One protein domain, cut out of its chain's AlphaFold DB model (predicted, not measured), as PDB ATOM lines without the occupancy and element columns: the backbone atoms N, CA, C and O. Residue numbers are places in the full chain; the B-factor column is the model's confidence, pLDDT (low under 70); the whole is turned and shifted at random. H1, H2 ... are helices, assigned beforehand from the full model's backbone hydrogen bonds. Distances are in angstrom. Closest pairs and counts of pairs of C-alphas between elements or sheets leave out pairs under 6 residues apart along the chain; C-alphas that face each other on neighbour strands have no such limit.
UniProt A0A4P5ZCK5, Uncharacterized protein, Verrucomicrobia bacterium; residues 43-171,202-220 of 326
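Overview. This is residues 43 to 171 and 202 to 220 of the 326 residues of an uncharacterized protein of Verrucomicrobia bacterium (UniProt A0A4P5ZCK5). What is the shape? H4 runs through the middle of a six-helix bundle, with H3 and H5 packed on it, H2 and H7 beside these, and H1 slanting across H3 and H5. H6 extends the body at one end. What builds it? The printed part has 148 residues with seven named helices, H1 to H7 along the chain, and no named strand: the class is all helix. It is compact, with a radius of gyration of the C-alphas of 14.6 A and spans of 46 by 39 by 28 A.

Along the chain. Where are the longest helices? H3 is residues 92 to 110, 26.6 A from first to last C-alpha. H4 is residues 115 to 133, 27.0 A, with C-alpha 115 at (158.467, 156.527, 127.732). Where are the others? H1 is residues 43 to 58, 22.3 A, with C-alpha 43 at (165.440, 175.154, 117.213). H2 is residues 75 to 88, H5 144 to 155, H6 159 to 171 and H7 203 to 216.

Arrangement. What touches the hub, H4? H3 and H4 form a helical hairpin, a shallow tilt of 22 degrees, with C-alphas 106 and 121 closest at 4.4 A. H4 and H5 form another, at 17 degrees, with C-alphas 129 and 147 closest at 4.0 A. What lies further out? H7 touches H5, with C-alphas 213 and 148 closest at 4.8 A. H2 touches H3 with residues 82 to 86 alone, C-alphas 86 and 95 being closest at 6.4 A. H1 touches H5 at a steep tilt of 43 degrees, with C-alphas 43 and 153 closest at 5.7 A. And H6? H6 only just touches H4, with 3 pairs of C-alphas within 8 A, those of Met 165 and Pro 115 closest at 6.4 A. Are the backbones helical? Every O i to N i+4 pair is within hydrogen-bond range in H1 to H7.

Size, cuts and confidence. Is anything missing? Residues 172 to 201 are not printed; C-alphas 171 and 202 are 15.4 A apart across the cut. Which link is long? H1 to H2, residues 59 to 74, is a long link. Where is confidence low? Residue 70 and residues 135 to 141 have pLDDT under 70.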
ATOM      1  N   VAL A  43     164.815 176.137 116.305       89.81
ATOM      2  CA  VAL A  43     165.440 175.154 117.213       89.81
ATOM      3  C   VAL A  43     166.551 174.367 116.516       89.81
ATOM      4  O   VAL A  43     167.617 174.195 117.097       89.81
ATOM      5  N   GLU A  44     166.361 173.987 115.251       91.38
ATOM      6  CA  GLU A  44     167.370 173.265 114.463       91.38
ATOM      7  C   GLU A  44     168.660 174.068 114.245       91.38
ATOM      8  O   GLU A  44     169.758 173.520 114.312       91.38
ATOM      9  N   LEU A  45     168.555 175.388 114.052       91.69
ATOM     10  CA  LEU A  45     169.733 176.249 113.928       91.69
ATOM     11  C   LEU A  45     170.480 176.350 115.263       91.69
ATOM     12  O   LEU A  45     171.711 176.318 115.292       91.69
ATOM     13  N   VAL A  46     169.745 176.465 116.372       91.56
ATOM     14  CA  VAL A  46     170.336 176.485 117.721       91.56
ATOM     15  C   VAL A  46     171.015 175.152 118.024       91.56
ATOM     16  O   VAL A  46     172.132 175.141 118.535       91.56
ATOM     17  N   LYS A  47     170.369 174.043 117.656       93.50
ATOM     18  CA  LYS A  47     170.884 172.682 117.796       93.50
ATOM     19  C   LYS A  47     172.167 172.475 116.994       93.50
ATOM     20  O   LYS A  47     173.138 171.984 117.556       93.50
ATOM     21  N   SER A  48     172.209 172.910 115.733       93.56
ATOM     22  CA  SER A  48     173.433 172.870 114.917       93.56
ATOM     23  C   SER A  48     174.577 173.618 115.602       93.56
ATOM     24  O   SER A  48     175.635 173.046 115.827       93.56
ATOM     25  N   ARG A  49     174.340 174.862 116.040       92.88
ATOM     26  CA  ARG A  49     175.366 175.677 116.717       92.88
ATOM     27  C   ARG A  49     175.825 175.090 118.050       92.88
ATOM     28  O   ARG A  49     176.968 175.295 118.453       92.88
ATOM     29  N   LEU A  50     174.924 174.419 118.765       93.62
ATOM     30  CA  LEU A  50     175.249 173.700 119.992       93.62
ATOM     31  C   LEU A  50     176.239 172.565 119.702       93.62
ATOM     32  O   LEU A  50     177.262 172.476 120.381       93.62
ATOM     33  N   TRP A  51     175.962 171.748 118.684       94.94
ATOM     34  CA  TRP A  51     176.847 170.660 118.264       94.94
ATOM     35  C   TRP A  51     178.190 171.175 117.745       94.94
ATOM     36  O   TRP A  51     179.220 170.721 118.242       94.94
ATOM     37  N   ASP A  52     178.190 172.193 116.877       93.06
ATOM     38  CA  ASP A  52     179.418 172.818 116.361       93.06
ATOM     39  C   ASP A  52     180.338 173.268 117.509       93.06
ATOM     40  O   ASP A  52     181.545 173.021 117.498       93.06
ATOM     41  N   ARG A  53     179.769 173.892 118.553       92.81
ATOM     42  CA  ARG A  53     180.545 174.322 119.724       92.81
ATOM     43  C   ARG A  53     181.067 173.138 120.533       92.81
ATOM     44  O   ARG A  53     182.208 173.185 120.989       92.81
ATOM     45  N   LEU A  54     180.248 172.111 120.766       92.81
ATOM     46  CA  LEU A  54     180.682 170.918 121.497       92.81
ATOM     47  C   LEU A  54     181.855 170.239 120.779       92.81
ATOM     48  O   LEU A  54     182.847 169.907 121.425       92.81
ATOM     49  N   GLU A  55     181.783 170.108 119.454       93.50
ATOM     50  CA  GLU A  55     182.843 169.538 118.616       93.50
ATOM     51  C   GLU A  55     184.116 170.399 118.634       93.50
ATOM     52  O   GLU A  55     185.205 169.879 118.906       93.50
ATOM     53  N   GLU A  56     183.987 171.721 118.452       93.44
ATOM     54  CA  GLU A  56     185.101 172.676 118.534       93.44
ATOM     55  C   GLU A  56     185.825 172.569 119.884       93.44
ATOM     56  O   GLU A  56     187.053 172.433 119.941       93.44
ATOM     57  N   LYS A  57     185.071 172.600 120.990       91.88
ATOM     58  CA  LYS A  57     185.637 172.598 122.345       91.88
ATOM     59  C   LYS A  57     186.177 171.236 122.768       91.88
ATOM     60  O   LYS A  57     187.170 171.193 123.496       91.88
ATOM     61  N   ALA A  58     185.583 170.144 122.295       92.19
ATOM     62  CA  ALA A  58     186.102 168.793 122.500       92.19
ATOM     63  C   ALA A  58     187.296 168.466 121.580       92.19
ATOM     64  O   ALA A  58     188.014 167.496 121.830       92.19
ATOM     65  N   ARG A  59     187.543 169.285 120.543       93.62
ATOM     66  CA  ARG A  59     188.488 169.014 119.442       93.62
ATOM     67  C   ARG A  59     188.199 167.678 118.757       93.62
ATOM     68  O   ARG A  59     189.113 166.913 118.443       93.62
ATOM     69  N   LEU A  60     186.919 167.404 118.544       88.19
ATOM     70  CA  LEU A  60     186.431 166.210 117.865       88.19
ATOM     71  C   LEU A  60     185.802 166.599 116.531       88.19
ATOM     72  O   LEU A  60     185.372 167.731 116.344       88.19
ATOM     73  N   ARG A  61     185.768 165.651 115.590       82.75
ATOM     74  CA  ARG A  61     185.061 165.841 114.313       82.75
ATOM     75  C   ARG A  61     183.567 165.553 114.406       82.75
ATOM     76  O   ARG A  61     182.832 166.054 113.573       82.75
ATOM     77  N   LYS A  62     183.177 164.643 115.299       90.69
ATOM     78  CA  LYS A  62     181.795 164.249 115.580       90.69
ATOM     79  C   LYS A  62     181.745 163.385 116.833       90.69
ATOM     80  O   LYS A  62     182.719 162.690 117.126       90.69
ATOM     81  N   PHE A  63     180.603 163.401 117.504       89.75
ATOM     82  CA  PHE A  63     180.255 162.444 118.552       89.75
ATOM     83  C   PHE A  63     179.622 161.202 117.922       89.75
ATOM     84  O   PHE A  63     178.833 161.315 116.979       89.75
ATOM     85  N   ASP A  64     179.992 160.016 118.399       86.38
ATOM     86  CA  ASP A  64     179.549 158.744 117.812       86.38
ATOM     87  C   ASP A  64     179.146 157.679 118.842       86.38
ATOM     88  O   ASP A  64     178.910 156.525 118.473       86.38
ATOM     89  N   GLY A  65     179.018 158.052 120.119       79.62
ATOM     90  CA  GLY A  65     178.643 157.122 121.178       79.62
ATOM     91  C   GLY A  65     179.802 156.254 121.650       79.62
ATOM     92  O   GLY A  65     179.572 155.167 122.191       79.62
ATOM     93  N   GLY A  66     181.045 156.704 121.447       80.94
ATOM     94  CA  GLY A  66     182.241 155.997 121.898       80.94
ATOM     95  C   GLY A  66     182.249 155.730 123.408       80.94
ATOM     96  O   GLY A  66     182.837 154.748 123.862       80.94
ATOM     97  N   ILE A  67     181.542 156.553 124.190       79.88
ATOM     98  CA  ILE A  67     181.307 156.331 125.619       79.88
ATOM     99  C   ILE A  67     179.929 155.705 125.791       79.88
ATOM    100  O   ILE A  67     178.925 156.364 125.568       79.88
ATOM    101  N   LYS A  68     179.848 154.449 126.229       77.19
ATOM    102  CA  LYS A  68     178.558 153.778 126.432       77.19
ATOM    103  C   LYS A  68     178.068 153.941 127.872       77.19
ATOM    104  O   LYS A  68     178.679 153.410 128.791       77.19
ATOM    105  N   LEU A  69     176.933 154.613 128.057       71.06
ATOM    106  CA  LEU A  69     176.093 154.515 129.261       71.06
ATOM    107  C   LEU A  69     175.085 153.363 129.154       71.06
ATOM    108  O   LEU A  69     174.485 152.973 130.149       71.06
ATOM    109  N   ALA A  70     174.881 152.831 127.943       59.12
ATOM    110  CA  ALA A  70     173.814 151.888 127.605       59.12
ATOM    111  C   ALA A  70     173.895 150.524 128.316       59.12
ATOM    112  O   ALA A  70     172.918 149.779 128.290       59.12
ATOM    113  N   ASP A  71     175.025 150.206 128.951       70.81
ATOM    114  CA  ASP A  71     175.179 148.972 129.727       70.81
ATOM    115  C   ASP A  71     174.550 149.087 131.131       70.81
ATOM    116  O   ASP A  71     174.327 148.077 131.805       70.81
ATOM    117  N   GLU A  72     174.218 150.306 131.571       79.00
ATOM    118  CA  GLU A  72     173.585 150.546 132.864       79.00
ATOM    119  C   GLU A  72     172.079 150.260 132.818       79.00
ATOM    120  O   GLU A  72     171.352 150.676 131.916       79.00
ATOM    121  N   LYS A  73     171.593 149.529 133.827       75.88
ATOM    122  CA  LYS A  73     170.225 148.979 133.843       75.88
ATOM    123  C   LYS A  73     169.128 150.022 134.059       75.88
ATOM    124  O   LYS A  73     167.974 149.746 133.736       75.88
ATOM    125  N   ASP A  74     169.461 151.172 134.639       83.31
ATOM    126  CA  ASP A  74     168.512 152.243 134.936       83.31
ATOM    127  C   ASP A  74     169.170 153.634 134.913       83.31
ATOM    128  O   ASP A  74     170.395 153.778 134.940       83.31
ATOM    129  N   SER A  75     168.339 154.682 134.882       80.19
ATOM    130  CA  SER A  75     168.815 156.070 134.875       80.19
ATOM    131  C   SER A  75     169.628 156.471 136.095       80.19
ATOM    132  O   SER A  75     170.456 157.372 135.983       80.19
ATOM    133  N   ALA A  76     169.404 155.864 137.260       83.69
ATOM    134  CA  ALA A  76     170.171 156.218 138.447       83.69
ATOM    135  C   ALA A  76     171.618 155.738 138.297       83.69
ATOM    136  O   ALA A  76     172.546 156.504 138.559       83.69
ATOM    137  N   ALA A  77     171.807 154.512 137.810       87.19
ATOM    138  CA  ALA A  77     173.118 153.966 137.498       87.19
ATOM    139  C   ALA A  77     173.810 154.755 136.373       87.19
ATOM    140  O   ALA A  77     174.971 155.134 136.532       87.19
ATOM    141  N   MET A  78     173.077 155.132 135.313       87.62
ATOM    142  CA  MET A  78     173.601 156.020 134.263       87.62
ATOM    143  C   MET A  78     174.083 157.359 134.832       87.62
ATOM    144  O   MET A  78     175.207 157.769 134.560       87.62
ATOM    145  N   LEU A  79     173.278 158.027 135.666       88.38
ATOM    146  CA  LEU A  79     173.658 159.308 136.275       88.38
ATOM    147  C   LEU A  79     174.875 159.169 137.200       88.38
ATOM    148  O   LEU A  79     175.733 160.049 137.218       88.38
ATOM    149  N   VAL A  80     174.990 158.068 137.946       89.38
ATOM    150  CA  VAL A  80     176.178 157.787 138.769       89.38
ATOM    151  C   VAL A  80     177.418 157.579 137.895       89.38
ATOM    152  O   VAL A  80     178.467 158.155 138.191       89.38
ATOM    153  N   ALA A  81     177.305 156.810 136.809       90.25
ATOM    154  CA  ALA A  81     178.395 156.589 135.863       90.25
ATOM    155  C   ALA A  81     178.836 157.903 135.195       90.25
ATOM    156  O   ALA A  81     180.029 158.214 135.185       90.25
ATOM    157  N   MET A  82     177.881 158.717 134.734       92.06
ATOM    158  CA  MET A  82     178.136 160.057 134.198       92.06
ATOM    159  C   MET A  82     178.869 160.939 135.210       92.06
ATOM    160  O   MET A  82     179.883 161.548 134.879       92.06
ATOM    161  N   ASN A  83     178.389 160.984 136.457       89.94
ATOM    162  CA  ASN A  83     179.001 161.787 137.514       89.94
ATOM    163  C   ASN A  83     180.448 161.367 137.770       89.94
ATOM    164  O   ASN A  83     181.323 162.224 137.846       89.94
ATOM    165  N   LYS A  84     180.720 160.059 137.806       91.00
ATOM    166  CA  LYS A  84     182.084 159.538 137.941       91.00
ATOM    167  C   LYS A  84     182.985 159.978 136.784       91.00
ATOM    168  O   LYS A  84     184.146 160.308 137.020       91.00
ATOM    169  N   GLN A  85     182.475 159.988 135.552       91.94
ATOM    170  CA  GLN A  85     183.239 160.468 134.400       91.94
ATOM    171  C   GLN A  85     183.527 161.966 134.513       91.94
ATOM    172  O   GLN A  85     184.683 162.366 134.397       91.94
ATOM    173  N   TYR A  86     182.527 162.785 134.836       90.69
ATOM    174  CA  TYR A  86     182.732 164.220 135.041       90.69
ATOM    175  C   TYR A  86     183.745 164.514 136.146       90.69
ATOM    176  O   TYR A  86     184.640 165.330 135.948       90.69
ATOM    177  N   ASP A  87     183.674 163.805 137.269       89.25
ATOM    178  CA  ASP A  87     184.619 163.980 138.376       89.25
ATOM    179  C   ASP A  87     186.047 163.538 138.002       89.25
ATOM    180  O   ASP A  87     187.020 163.988 138.611       89.25
ATOM    181  N   SER A  88     186.182 162.676 136.988       90.56
ATOM    182  CA  SER A  88     187.471 162.257 136.427       90.56
ATOM    183  C   SER A  88     188.013 163.194 135.341       90.56
ATOM    184  O   SER A  88     189.167 163.044 134.937       90.56
ATOM    185  N   ALA A  89     187.216 164.160 134.864       90.56
ATOM    186  CA  ALA A  89     187.639 165.084 133.820       90.56
ATOM    187  C   ALA A  89     188.753 166.005 134.336       90.56
ATOM    188  O   ALA A  89     188.533 166.873 135.177       90.56
ATOM    189  N   THR A  90     189.961 165.844 133.799       89.81
ATOM    190  CA  THR A  90     191.125 166.668 134.171       89.81
ATOM    191  C   THR A  90     191.285 167.914 133.308       89.81
ATOM    192  O   THR A  90     192.123 168.764 133.597       89.81
ATOM    193  N   THR A  91     190.489 168.045 132.245       90.44
ATOM    194  CA  THR A  91     190.525 169.192 131.334       90.44
ATOM    195  C   THR A  91     189.124 169.572 130.874       90.44
ATOM    196  O   THR A  91     188.221 168.736 130.807       90.44
ATOM    197  N   TRP A  92     188.966 170.830 130.461       88.12
ATOM    198  CA  TRP A  92     187.746 171.304 129.811       88.12
ATOM    199  C   TRP A  92     187.419 170.533 128.540       88.12
ATOM    200  O   TRP A  92     186.267 170.177 128.333       88.12
ATOM    201  N   GLN A  93     188.425 170.228 127.720       91.69
ATOM    202  CA  GLN A  93     188.235 169.456 126.493       91.69
ATOM    203  C   GLN A  93     187.568 168.103 126.784       91.69
ATOM    204  O   GLN A  93     186.597 167.745 126.123       91.69
ATOM    205  N   MET A  94     188.041 167.394 127.814       91.25
ATOM    206  CA  MET A  94     187.456 166.123 128.248       91.25
ATOM    207  C   MET A  94     186.031 166.304 128.786       91.25
ATOM    208  O   MET A  94     185.157 165.490 128.503       91.25
ATOM    209  N   MET A  95     185.764 167.403 129.497       91.44
ATOM    210  CA  MET A  95     184.413 167.724 129.962       91.44
ATOM    211  C   MET A  95     183.438 167.960 128.799       91.44
ATOM    212  O   MET A  95     182.354 167.383 128.787       91.44
ATOM    213  N   TYR A  96     183.827 168.753 127.793       92.75
ATOM    214  CA  TYR A  96     183.020 168.953 126.583       92.75
ATOM    215  C   TYR A  96     182.835 167.654 125.801       92.75
ATOM    216  O   TYR A  96     181.749 167.420 125.273       92.75
ATOM    217  N   GLN A  97     183.855 166.790 125.775       93.25
ATOM    218  CA  GLN A  97     183.725 165.459 125.198       93.25
ATOM    219  C   GLN A  97     182.643 164.646 125.921       93.25
ATOM    220  O   GLN A  97     181.733 164.137 125.273       93.25
ATOM    221  N   PHE A  98     182.687 164.574 127.254       93.50
ATOM    222  CA  PHE A  98     181.669 163.870 128.039       93.50
ATOM    223  C   PHE A  98     180.276 164.480 127.868       93.50
ATOM    224  O   PHE A  98     179.304 163.744 127.711       93.50
ATOM    225  N   PHE A  99     180.159 165.810 127.845       94.00
ATOM    226  CA  PHE A  99     178.881 166.471 127.577       94.00
ATOM    227  C   PHE A  99     178.316 166.088 126.211       94.00
ATOM    228  O   PHE A  99     177.145 165.721 126.143       94.00
ATOM    229  N   GLY A 100     179.121 166.131 125.149       93.81
ATOM    230  CA  GLY A 100     178.662 165.770 123.810       93.81
ATOM    231  C   GLY A 100     178.285 164.294 123.681       93.81
ATOM    232  O   GLY A 100     177.212 163.993 123.165       93.81
ATOM    233  N   GLU A 101     179.088 163.377 124.228       93.94
ATOM    234  CA  GLU A 101     178.795 161.935 124.198       93.94
ATOM    235  C   GLU A 101     177.518 161.578 124.973       93.94
ATOM    236  O   GLU A 101     176.691 160.793 124.502       93.94
ATOM    237  N   HIS A 102     177.317 162.163 126.157       94.00
ATOM    238  CA  HIS A 102     176.102 161.927 126.940       94.00
ATOM    239  C   HIS A 102     174.873 162.589 126.316       94.00
ATOM    240  O   HIS A 102     173.779 162.025 126.366       94.00
ATOM    241  N   LEU A 103     175.038 163.763 125.702       94.50
ATOM    242  CA  LEU A 103     173.957 164.438 124.992       94.50
ATOM    243  C   LEU A 103     173.528 163.642 123.757       94.50
ATOM    244  O   LEU A 103     172.331 163.491 123.518       94.50
ATOM    245  N   TRP A 104     174.489 163.077 123.024       94.25
ATOM    246  CA  TRP A 104     174.233 162.226 121.862       94.25
ATOM    247  C   TRP A 104     173.441 160.978 122.267       94.25
ATOM    248  O   TRP A 104     172.412 160.668 121.670       94.25
ATOM    249  N   GLN A 105     173.845 160.314 123.355       92.50
ATOM    250  CA  GLN A 105     173.111 159.162 123.888       92.50
ATOM    251  C   GLN A 105     171.696 159.525 124.331       92.50
ATOM    252  O   GLN A 105     170.753 158.789 124.040       92.50
ATOM    253  N   ALA A 106     171.530 160.664 125.003       93.06
ATOM    254  CA  ALA A 106     170.209 161.140 125.380       93.06
ATOM    255  C   ALA A 106     169.335 161.417 124.144       93.06
ATOM    256  O   ALA A 106     168.149 161.091 124.157       93.06
ATOM    257  N   GLU A 107     169.891 161.951 123.051       94.00
ATOM    258  CA  GLU A 107     169.148 162.083 121.792       94.00
ATOM    259  C   GLU A 107     168.701 160.737 121.218       94.00
ATOM    260  O   GLU A 107     167.548 160.606 120.805       94.00
ATOM    261  N   GLU A 108     169.570 159.725 121.213       93.19
ATOM    262  CA  GLU A 108     169.192 158.377 120.770       93.19
ATOM    263  C   GLU A 108     168.089 157.778 121.654       93.19
ATOM    264  O   GLU A 108     167.141 157.164 121.160       93.19
ATOM    265  N   MET A 109     168.143 158.020 122.966       92.25
ATOM    266  CA  MET A 109     167.087 157.610 123.895       92.25
ATOM    267  C   MET A 109     165.756 158.324 123.616       92.25
ATOM    268  O   MET A 109     164.703 157.684 123.704       92.25
ATOM    269  N   LEU A 110     165.777 159.605 123.228       91.88
ATOM    270  CA  LEU A 110     164.569 160.345 122.839       91.88
ATOM    271  C   LEU A 110     163.909 159.789 121.570       91.88
ATOM    272  O   LEU A 110     162.687 159.864 121.448       91.88
ATOM    273  N   LYS A 111     164.686 159.201 120.652       92.75
ATOM    274  CA  LYS A 111     164.156 158.541 119.443       92.75
ATOM    275  C   LYS A 111     163.448 157.218 119.745       92.75
ATOM    276  O   LYS A 111     162.756 156.686 118.880       92.75
ATOM    277  N   SER A 112     163.627 156.657 120.941       92.62
ATOM    278  CA  SER A 112     162.951 155.420 121.328       92.62
ATOM    279  C   SER A 112     161.454 155.644 121.572       92.62
ATOM    280  O   SER A 112     161.038 156.715 122.005       92.62
ATOM    281  N   ASN A 113     160.642 154.606 121.354       89.56
ATOM    282  CA  ASN A 113     159.209 154.611 121.684       89.56
ATOM    283  C   ASN A 113     158.928 154.292 123.164       89.56
ATOM    284  O   ASN A 113     157.773 154.127 123.546       89.56
ATOM    285  N   ASP A 114     159.971 154.142 123.984       87.88
ATOM    286  CA  ASP A 114     159.857 153.784 125.395       87.88
ATOM    287  C   ASP A 114     159.771 155.063 126.249       87.88
ATOM    288  O   ASP A 114     160.759 155.804 126.344       87.88
ATOM    289  N   PRO A 115     158.625 155.336 126.907       86.50
ATOM    290  CA  PRO A 115     158.467 156.527 127.732       86.50
ATOM    291  C   PRO A 115     159.486 156.604 128.871       86.50
ATOM    292  O   PRO A 115     159.885 157.701 129.256       86.50
ATOM    293  N   GLN A 116     159.941 155.472 129.416       85.62
ATOM    294  CA  GLN A 116     160.934 155.493 130.486       85.62
ATOM    295  C   GLN A 116     162.293 155.957 129.957       85.62
ATOM    296  O   GLN A 116     162.919 156.826 130.564       85.62
ATOM    297  N   LYS A 117     162.714 155.459 128.787       89.94
ATOM    298  CA  LYS A 117     163.958 155.903 128.132       89.94
ATOM    299  C   LYS A 117     163.912 157.377 127.756       89.94
ATOM    300  O   LYS A 117     164.876 158.092 128.003       89.94
ATOM    301  N   GLN A 118     162.792 157.857 127.224       90.31
ATOM    302  CA  GLN A 118     162.613 159.285 126.947       90.31
ATOM    303  C   GLN A 118     162.703 160.128 128.233       90.31
ATOM    304  O   GLN A 118     163.306 161.199 128.242       90.31
ATOM    305  N   GLN A 119     162.152 159.640 129.350       87.50
ATOM    306  CA  GLN A 119     162.218 160.324 130.648       87.50
ATOM    307  C   GLN A 119     163.656 160.398 131.154       87.50
ATOM    308  O   GLN A 119     164.096 161.425 131.673       87.50
ATOM    309  N   ASP A 120     164.381 159.297 131.001       89.00
ATOM    310  CA  ASP A 120     165.767 159.174 131.414       89.00
ATOM    311  C   ASP A 120     166.681 160.062 130.561       89.00
ATOM    312  O   ASP A 120     167.545 160.741 131.114       89.00
ATOM    313  N   ALA A 121     166.398 160.190 129.263       92.19
ATOM    314  CA  ALA A 121     167.062 161.148 128.387       92.19
ATOM    315  C   ALA A 121     166.936 162.591 128.901       92.19
ATOM    316  O   ALA A 121     167.931 163.308 128.997       92.19
ATOM    317  N   PHE A 122     165.737 163.016 129.315       91.00
ATOM    318  CA  PHE A 122     165.548 164.358 129.872       91.00
ATOM    319  C   PHE A 122     166.291 164.575 131.187       91.00
ATOM    320  O   PHE A 122     166.797 165.674 131.417       91.00
ATOM    321  N   LYS A 123     166.386 163.554 132.050       89.75
ATOM    322  CA  LYS A 123     167.189 163.644 133.281       89.75
ATOM    323  C   LYS A 123     168.669 163.827 132.955       89.75
ATOM    324  O   LYS A 123     169.307 164.697 133.542       89.75
ATOM    325  N   ILE A 124     169.186 163.049 132.002       91.69
ATOM    326  CA  ILE A 124     170.571 163.139 131.521       91.69
ATOM    327  C   ILE A 124     170.841 164.544 130.976       91.69
ATOM    328  O   ILE A 124     171.770 165.210 131.427       91.69
ATOM    329  N   MET A 125     169.988 165.046 130.083       93.50
ATOM    330  CA  MET A 125     170.123 166.392 129.523       93.50
ATOM    331  C   MET A 125     170.041 167.485 130.598       93.50
ATOM    332  O   MET A 125     170.820 168.439 130.564       93.50
ATOM    333  N   ALA A 126     169.129 167.356 131.570       90.25
ATOM    334  CA  ALA A 126     169.004 168.290 132.694       90.25
ATOM    335  C   ALA A 126     170.263 168.318 133.564       90.25
ATOM    336  O   ALA A 126     170.686 169.401 133.982       90.25
ATOM    337  N   GLU A 127     170.877 167.161 133.799       90.88
ATOM    338  CA  GLU A 127     172.138 167.051 134.528       90.88
ATOM    339  C   GLU A 127     173.290 167.694 133.745       90.88
ATOM    340  O   GLU A 127     174.007 168.526 134.303       90.88
ATOM    341  N   ILE A 128     173.418 167.399 132.444       92.00
ATOM    342  CA  ILE A 128     174.435 168.005 131.565       92.00
ATOM    343  C   ILE A 128     174.307 169.532 131.584       92.00
ATOM    344  O   ILE A 128     175.271 170.230 131.894       92.00
ATOM    345  N   GLY A 129     173.110 170.061 131.308       90.62
ATOM    346  CA  GLY A 129     172.885 171.505 131.268       90.62
ATOM    347  C   GLY A 129     173.120 172.179 132.623       90.62
ATOM    348  O   GLY A 129     173.681 173.273 132.686       90.62
ATOM    349  N   THR A 130     172.760 171.512 133.727       88.19
ATOM    350  CA  THR A 130     172.973 172.050 135.081       88.19
ATOM    351  C   THR A 130     174.457 172.087 135.422       88.19
ATOM    352  O   THR A 130     174.913 173.070 136.004       88.19
ATOM    353  N   ARG A 131     175.221 171.054 135.051       89.44
ATOM    354  CA  ARG A 131     176.673 171.001 135.267       89.44
ATOM    355  C   ARG A 131     177.424 172.001 134.405       89.44
ATOM    356  O   ARG A 131     178.303 172.683 134.923       89.44
ATOM    357  N   ALA A 132     177.046 172.134 133.134       88.56
ATOM    358  CA  ALA A 132     177.594 173.166 132.260       88.56
ATOM    359  C   ALA A 132     177.417 174.565 132.884       88.56
ATOM    360  O   ALA A 132     178.368 175.344 132.934       88.56
ATOM    361  N   ALA A 133     176.239 174.834 133.463       86.25
ATOM    362  CA  ALA A 133     175.936 176.101 134.116       86.25
ATOM    363  C   ALA A 133     176.627 176.295 135.489       86.25
ATOM    364  O   ALA A 133     177.159 177.360 135.772       86.25
ATOM    365  N   ARG A 134     176.658 175.299 136.380       79.94
ATOM    366  CA  ARG A 134     177.008 175.515 137.805       79.94
ATOM    367  C   ARG A 134     178.495 175.502 138.166       79.94
ATOM    368  O   ARG A 134     178.806 175.495 139.349       79.94
ATOM    369  N   SER A 135     179.385 175.580 137.185       64.56
ATOM    370  CA  SER A 135     180.822 175.298 137.299       64.56
ATOM    371  C   SER A 135     181.113 173.814 137.147       64.56
ATOM    372  O   SER A 135     180.985 173.033 138.088       64.56
ATOM    373  N   ALA A 136     181.531 173.422 135.944       58.34
ATOM    374  CA  ALA A 136     181.911 172.043 135.665       58.34
ATOM    375  C   ALA A 136     183.285 171.688 136.272       58.34
ATOM    376  O   ALA A 136     183.649 170.520 136.311       58.34
ATOM    377  N   PHE A 137     184.049 172.668 136.770       57.78
ATOM    378  CA  PHE A 137     185.410 172.450 137.261       57.78
ATOM    379  C   PHE A 137     185.624 172.967 138.686       57.78
ATOM    380  O   PHE A 137     184.928 173.878 139.143       57.78
ATOM    381  N   ARG A 138     186.632 172.410 139.376       60.91
ATOM    382  CA  ARG A 138     187.050 172.843 140.727       60.91
ATOM    383  C   ARG A 138     187.465 174.319 140.783       60.91
ATOM    384  O   ARG A 138     187.399 174.919 141.847       60.91
ATOM    385  N   ASP A 139     187.808 174.900 139.635       64.62
ATOM    386  CA  ASP A 139     188.325 176.265 139.516       64.62
ATOM    387  C   ASP A 139     187.225 177.328 139.327       64.62
ATOM    388  O   ASP A 139     187.523 178.484 139.039       64.62
ATOM    389  N   GLY A 140     185.941 176.966 139.453       65.50
ATOM    390  CA  GLY A 140     184.832 177.930 139.378       65.50
ATOM    391  C   GLY A 140     184.419 178.343 137.957       65.50
ATOM    392  O   GLY A 140     183.501 179.144 137.791       65.50
ATOM    393  N   ALA A 141     185.074 177.813 136.922       65.56
ATOM    394  CA  ALA A 141     184.721 178.105 135.539       65.56
ATOM    395  C   ALA A 141     183.427 177.371 135.130       65.56
ATOM    396  O   ALA A 141     183.278 176.165 135.334       65.56
ATOM    397  N   SER A 142     182.486 178.115 134.546       82.69
ATOM    398  CA  SER A 142     181.189 177.649 134.043       82.69
ATOM    399  C   SER A 142     181.029 178.005 132.563       82.69
ATOM    400  O   SER A 142     181.599 178.991 132.094       82.69
ATOM    401  N   ASP A 143     180.246 177.217 131.822       88.62
ATOM    402  CA  ASP A 143     179.749 177.591 130.493       88.62
ATOM    403  C   ASP A 143     178.221 177.720 130.567       88.62
ATOM    404  O   ASP A 143     177.462 176.827 130.175       88.62
ATOM    405  N   GLY A 144     177.768 178.848 131.125       88.06
ATOM    406  CA  GLY A 144     176.346 179.186 131.209       88.06
ATOM    407  C   GLY A 144     175.667 179.170 129.838       88.06
ATOM    408  O   GLY A 144     174.551 178.665 129.720       88.06
ATOM    409  N   TRP A 145     176.368 179.616 128.786       91.50
ATOM    410  CA  TRP A 145     175.867 179.570 127.409       91.50
ATOM    411  C   TRP A 145     175.541 178.134 126.989       91.50
ATOM    412  O   TRP A 145     174.456 177.889 126.461       91.50
ATOM    413  N   LEU A 146     176.429 177.169 127.258       91.12
ATOM    414  CA  LEU A 146     176.184 175.766 126.911       91.12
ATOM    415  C   LEU A 146     174.934 175.233 127.623       91.12
ATOM    416  O   LEU A 146     174.066 174.639 126.981       91.12
ATOM    417  N   GLY A 147     174.810 175.500 128.926       89.50
ATOM    418  CA  GLY A 147     173.620 175.130 129.696       89.50
ATOM    419  C   GLY A 147     172.338 175.722 129.102       89.50
ATOM    420  O   GLY A 147     171.369 174.997 128.865       89.50
ATOM    421  N   ALA A 148     172.335 177.025 128.805       88.75
ATOM    422  CA  ALA A 148     171.185 177.722 128.227       88.75
ATOM    423  C   ALA A 148     170.768 177.143 126.866       88.75
ATOM    424  O   ALA A 148     169.577 176.955 126.604       88.75
ATOM    425  N   ARG A 149     171.730 176.794 126.004       95.69
ATOM    426  CA  ARG A 149     171.434 176.214 124.685       95.69
ATOM    427  C   ARG A 149     170.919 174.782 124.771       95.69
ATOM    428  O   ARG A 149     169.998 174.449 124.031       95.69
ATOM    429  N   ILE A 150     171.406 173.975 125.715       91.38
ATOM    430  CA  ILE A 150     170.810 172.661 126.007       91.38
ATOM    431  C   ILE A 150     169.343 172.832 126.431       91.38
ATOM    432  O   ILE A 150     168.461 172.159 125.894       91.38
ATOM    433  N   ALA A 151     169.044 173.775 127.329       89.81
ATOM    434  CA  ALA A 151     167.663 174.039 127.731       89.81
ATOM    435  C   ALA A 151     166.775 174.487 126.557       89.81
ATOM    436  O   ALA A 151     165.649 173.999 126.405       89.81
ATOM    437  N   GLN A 152     167.284 175.389 125.715       89.81
ATOM    438  CA  GLN A 152     166.569 175.913 124.552       89.81
ATOM    439  C   GLN A 152     166.264 174.829 123.512       89.81
ATOM    440  O   GLN A 152     165.165 174.816 122.960       89.81
ATOM    441  N   VAL A 153     167.213 173.927 123.252       92.62
ATOM    442  CA  VAL A 153     167.074 172.887 122.224       92.62
ATOM    443  C   VAL A 153     166.223 171.720 122.712       92.62
ATOM    444  O   VAL A 153     165.380 171.231 121.964       92.62
ATOM    445  N   TYR A 154     166.404 171.278 123.958       91.75
ATOM    446  CA  TYR A 154     165.807 170.018 124.405       91.75
ATOM    447  C   TYR A 154     164.668 170.175 125.400       91.75
ATOM    448  O   TYR A 154     163.775 169.333 125.401       91.75
ATOM    449  N   PHE A 155     164.638 171.206 126.249       87.56
ATOM    450  CA  PHE A 155     163.592 171.291 127.283       87.56
ATOM    451  C   PHE A 155     162.373 172.046 126.799       87.56
ATOM    452  O   PHE A 155     161.259 171.534 126.897       87.56
ATOM    453  N   LEU A 156     162.573 173.252 126.265       85.31
ATOM    454  CA  LEU A 156     161.455 174.105 125.862       85.31
ATOM    455  C   LEU A 156     160.586 173.472 124.760       85.31
ATOM    456  O   LEU A 156     159.358 173.554 124.893       85.31
ATOM    457  N   PRO A 157     161.153 172.799 123.734       89.06
ATOM    458  CA  PRO A 157     160.361 172.132 122.700       89.06
ATOM    459  C   PRO A 157     159.704 170.835 123.182       89.06
ATOM    460  O   PRO A 157     158.648 170.460 122.681       89.06
ATOM    461  N   SER A 158     160.276 170.170 124.190       85.38
ATOM    462  CA  SER A 158     159.808 168.859 124.665       85.38
ATOM    463  C   SER A 158     158.684 168.911 125.697       85.38
ATOM    464  O   SER A 158     158.242 167.873 126.191       85.38
ATOM    465  N   ARG A 159     158.182 170.103 126.031       83.25
ATOM    466  CA  ARG A 159     157.083 170.266 126.996       83.25
ATOM    467  C   ARG A 159     155.837 169.434 126.650       83.25
ATOM    468  O   ARG A 159     155.350 168.756 127.555       83.25
ATOM    469  N   PRO A 160     155.354 169.382 125.389       86.19
ATOM    470  CA  PRO A 160     154.205 168.545 125.036       86.19
ATOM    471  C   PRO A 160     154.468 167.052 125.266       86.19
ATOM    472  O   PRO A 160     153.594 166.340 125.756       86.19
ATOM    473  N   LEU A 161     155.688 166.587 124.971       81.19
ATOM    474  CA  LEU A 161     156.081 165.199 125.207       81.19
ATOM    475  C   LEU A 161     156.037 164.880 126.704       81.19
ATOM    476  O   LEU A 161     155.398 163.918 127.117       81.19
ATOM    477  N   VAL A 162     156.623 165.736 127.540       79.69
ATOM    478  CA  VAL A 162     156.644 165.545 129.000       79.69
ATOM    479  C   VAL A 162     155.230 165.559 129.582       79.69
ATOM    480  O   VAL A 162     154.913 164.733 130.440       79.69
ATOM    481  N   GLN A 163     154.346 166.432 129.091       82.44
ATOM    482  CA  GLN A 163     152.929 166.419 129.469       82.44
ATOM    483  C   GLN A 163     152.260 165.082 129.119       82.44
ATOM    484  O   GLN A 163     151.582 164.501 129.972       82.44
ATOM    485  N   ALA A 164     152.487 164.561 127.907       82.81
ATOM    486  CA  ALA A 164     151.948 163.272 127.477       82.81
ATOM    487  C   ALA A 164     152.461 162.112 128.348       82.81
ATOM    488  O   ALA A 164     151.687 161.242 128.748       82.81
ATOM    489  N   MET A 165     153.741 162.132 128.722       79.25
ATOM    490  CA  MET A 165     154.346 161.116 129.588       79.25
ATOM    491  C   MET A 165     153.783 161.152 131.009       79.25
ATOM    492  O   MET A 165     153.480 160.107 131.584       79.25
ATOM    493  N   VAL A 166     153.596 162.347 131.579       79.44
ATOM    494  CA  VAL A 166     152.965 162.510 132.898       79.44
ATOM    495  C   VAL A 166     151.509 162.043 132.861       79.44
ATOM    496  O   VAL A 166     151.050 161.401 133.807       79.44
ATOM    497  N   ALA A 167     150.779 162.333 131.780       82.88
ATOM    498  CA  ALA A 167     149.412 161.854 131.594       82.88
ATOM    499  C   ALA A 167     149.355 160.319 131.503       82.88
ATOM    500  O   ALA A 167     148.556 159.700 132.209       82.88
ATOM    501  N   ALA A 168     150.249 159.703 130.724       81.00
ATOM    502  CA  ALA A 168     150.365 158.250 130.620       81.00
ATOM    503  C   ALA A 168     150.693 157.602 131.976       81.00
ATOM    504  O   ALA A 168     150.040 156.638 132.371       81.00
ATOM    505  N   GLN A 169     151.628 158.175 132.742       80.38
ATOM    506  CA  GLN A 169     151.983 157.679 134.076       80.38
ATOM    507  C   GLN A 169     150.824 157.788 135.077       80.38
ATOM    508  O   GLN A 169     150.641 156.923 135.933       80.38
ATOM    509  N   LYS A 170     150.027 158.859 135.003       82.44
ATOM    510  CA  LYS A 170     148.822 158.990 135.834       82.44
ATOM    511  C   LYS A 170     147.779 157.936 135.473       82.44
ATOM    512  O   LYS A 170     147.147 157.406 136.379       82.44
ATOM    513  N   ALA A 171     147.624 157.620 134.187       82.81
ATOM    514  CA  ALA A 171     146.699 156.588 133.728       82.81
ATOM    515  C   ALA A 171     147.114 155.183 134.198       82.81
ATOM    516  O   ALA A 171     146.253 154.409 134.603       82.81
ATOM    517  N   THR A 202     158.476 166.724 135.915       85.38
ATOM    518  CA  THR A 202     157.317 167.557 135.573       85.38
ATOM    519  C   THR A 202     157.728 168.676 134.627       85.38
ATOM    520  O   THR A 202     158.889 169.096 134.623       85.38
ATOM    521  N   GLU A 203     156.773 169.213 133.864       86.06
ATOM    522  CA  GLU A 203     156.999 170.406 133.036       86.06
ATOM    523  C   GLU A 203     157.546 171.572 133.878       86.06
ATOM    524  O   GLU A 203     158.534 172.197 133.504       86.06
ATOM    525  N   GLU A 204     156.992 171.790 135.075       88.06
ATOM    526  CA  GLU A 204     157.501 172.771 136.035       88.06
ATOM    527  C   GLU A 204     158.978 172.531 136.381       88.06
ATOM    528  O   GLU A 204     159.780 173.466 136.372       88.06
ATOM    529  N   SER A 205     159.367 171.283 136.668       86.56
ATOM    530  CA  SER A 205     160.754 170.969 137.019       86.56
ATOM    531  C   SER A 205     161.728 171.236 135.866       86.56
ATOM    532  O   SER A 205     162.845 171.693 136.115       86.56
ATOM    533  N   LEU A 206     161.297 171.017 134.617       86.31
ATOM    534  CA  LEU A 206     162.081 171.326 133.421       86.31
ATOM    535  C   LEU A 206     162.226 172.828 133.214       86.31
ATOM    536  O   LEU A 206     163.342 173.297 133.006       86.31
ATOM    537  N   ILE A 207     161.135 173.587 133.338       89.81
ATOM    538  CA  ILE A 207     161.173 175.047 133.195       89.81
ATOM    539  C   ILE A 207     162.078 175.666 134.270       89.81
ATOM    540  O   ILE A 207     162.909 176.517 133.968       89.81
ATOM    541  N   ARG A 208     162.002 175.189 135.518       91.56
ATOM    542  CA  ARG A 208     162.894 175.649 136.598       91.56
ATOM    543  C   ARG A 208     164.359 175.302 136.342       91.56
ATOM    544  O   ARG A 208     165.241 176.071 136.713       91.56
ATOM    545  N   SER A 209     164.634 174.141 135.752       87.56
ATOM    546  CA  SER A 209     165.993 173.775 135.340       87.56
ATOM    547  C   SER A 209     166.492 174.668 134.209       87.56
ATOM    548  O   SER A 209     167.608 175.169 134.305       87.56
ATOM    549  N   ALA A 210     165.651 174.943 133.211       88.88
ATOM    550  CA  ALA A 210     165.953 175.880 132.136       88.88
ATOM    551  C   ALA A 210     166.248 177.290 132.673       88.88
ATOM    552  O   ALA A 210     167.255 177.876 132.291       88.88
ATOM    553  N   ASN A 211     165.444 177.804 133.612       92.94
ATOM    554  CA  ASN A 211     165.667 179.120 134.223       92.94
ATOM    555  C   ASN A 211     167.048 179.237 134.854       92.94
ATOM    556  O   ASN A 211     167.770 180.168 134.534       92.94
ATOM    557  N   ARG A 212     167.468 178.254 135.659       90.94
ATOM    558  CA  ARG A 212     168.811 178.267 136.262       90.94
ATOM    559  C   ARG A 212     169.930 178.308 135.219       90.94
ATOM    560  O   ARG A 212     170.967 178.925 135.453       90.94
ATOM    561  N   MET A 213     169.738 177.629 134.089       89.06
ATOM    562  CA  MET A 213     170.709 177.623 132.995       89.06
ATOM    563  C   MET A 213     170.768 178.984 132.293       89.06
ATOM    564  O   MET A 213     171.856 179.514 132.095       89.06
ATOM    565  N   PHE A 214     169.612 179.579 131.994       90.56
ATOM    566  CA  PHE A 214     169.527 180.917 131.409       90.56
ATOM    567  C   PHE A 214     170.048 182.016 132.350       90.56
ATOM    568  O   PHE A 214     170.814 182.864 131.908       90.56
ATOM    569  N   GLU A 215     169.729 181.961 133.647       90.44
ATOM    570  CA  GLU A 215     170.249 182.886 134.669       90.44
ATOM    571  C   GLU A 215     171.779 182.854 134.720       90.44
ATOM    572  O   GLU A 215     172.430 183.895 134.734       90.44
ATOM    573  N   THR A 216     172.367 181.656 134.677       88.62
ATOM    574  CA  THR A 216     173.829 181.494 134.655       88.62
ATOM    575  C   THR A 216     174.434 182.056 133.362       88.62
ATOM    576  O   THR A 216     175.524 182.622 133.378       88.62
ATOM    577  N   ALA A 217     173.731 181.932 132.233       88.25
ATOM    578  CA  ALA A 217     174.135 182.543 130.969       88.25
ATOM    579  C   ALA A 217     173.967 184.077 130.945       88.25
ATOM    580  O   ALA A 217     174.394 184.708 129.980       88.25
ATOM    581  N   GLY A 218     173.328 184.672 131.961       89.69
ATOM    582  CA  GLY A 218     172.914 186.077 131.954       89.69
ATOM    583  C   GLY A 218     171.758 186.371 130.986       89.69
ATOM    584  O   GLY A 218     171.489 187.528 130.672       89.69
ATOM    585  N   GLU A 219     171.067 185.340 130.493       91.06
ATOM    586  CA  GLU A 219     169.958 185.458 129.542       91.06
ATOM    587  C   GLU A 219     168.627 185.584 130.291       91.06
ATOM    588  O   GLU A 219     167.874 184.622 130.428       91.06
ATOM    589  N   MET A 220     168.311 186.783 130.778       93.25
ATOM    590  CA  MET A 220     167.146 186.977 131.651       93.25
ATOM    591  C   MET A 220     165.795 186.964 130.919       93.25
ATOM    592  O   MET A 220     164.789 186.538 131.482       93.25
TER     593      MET A 220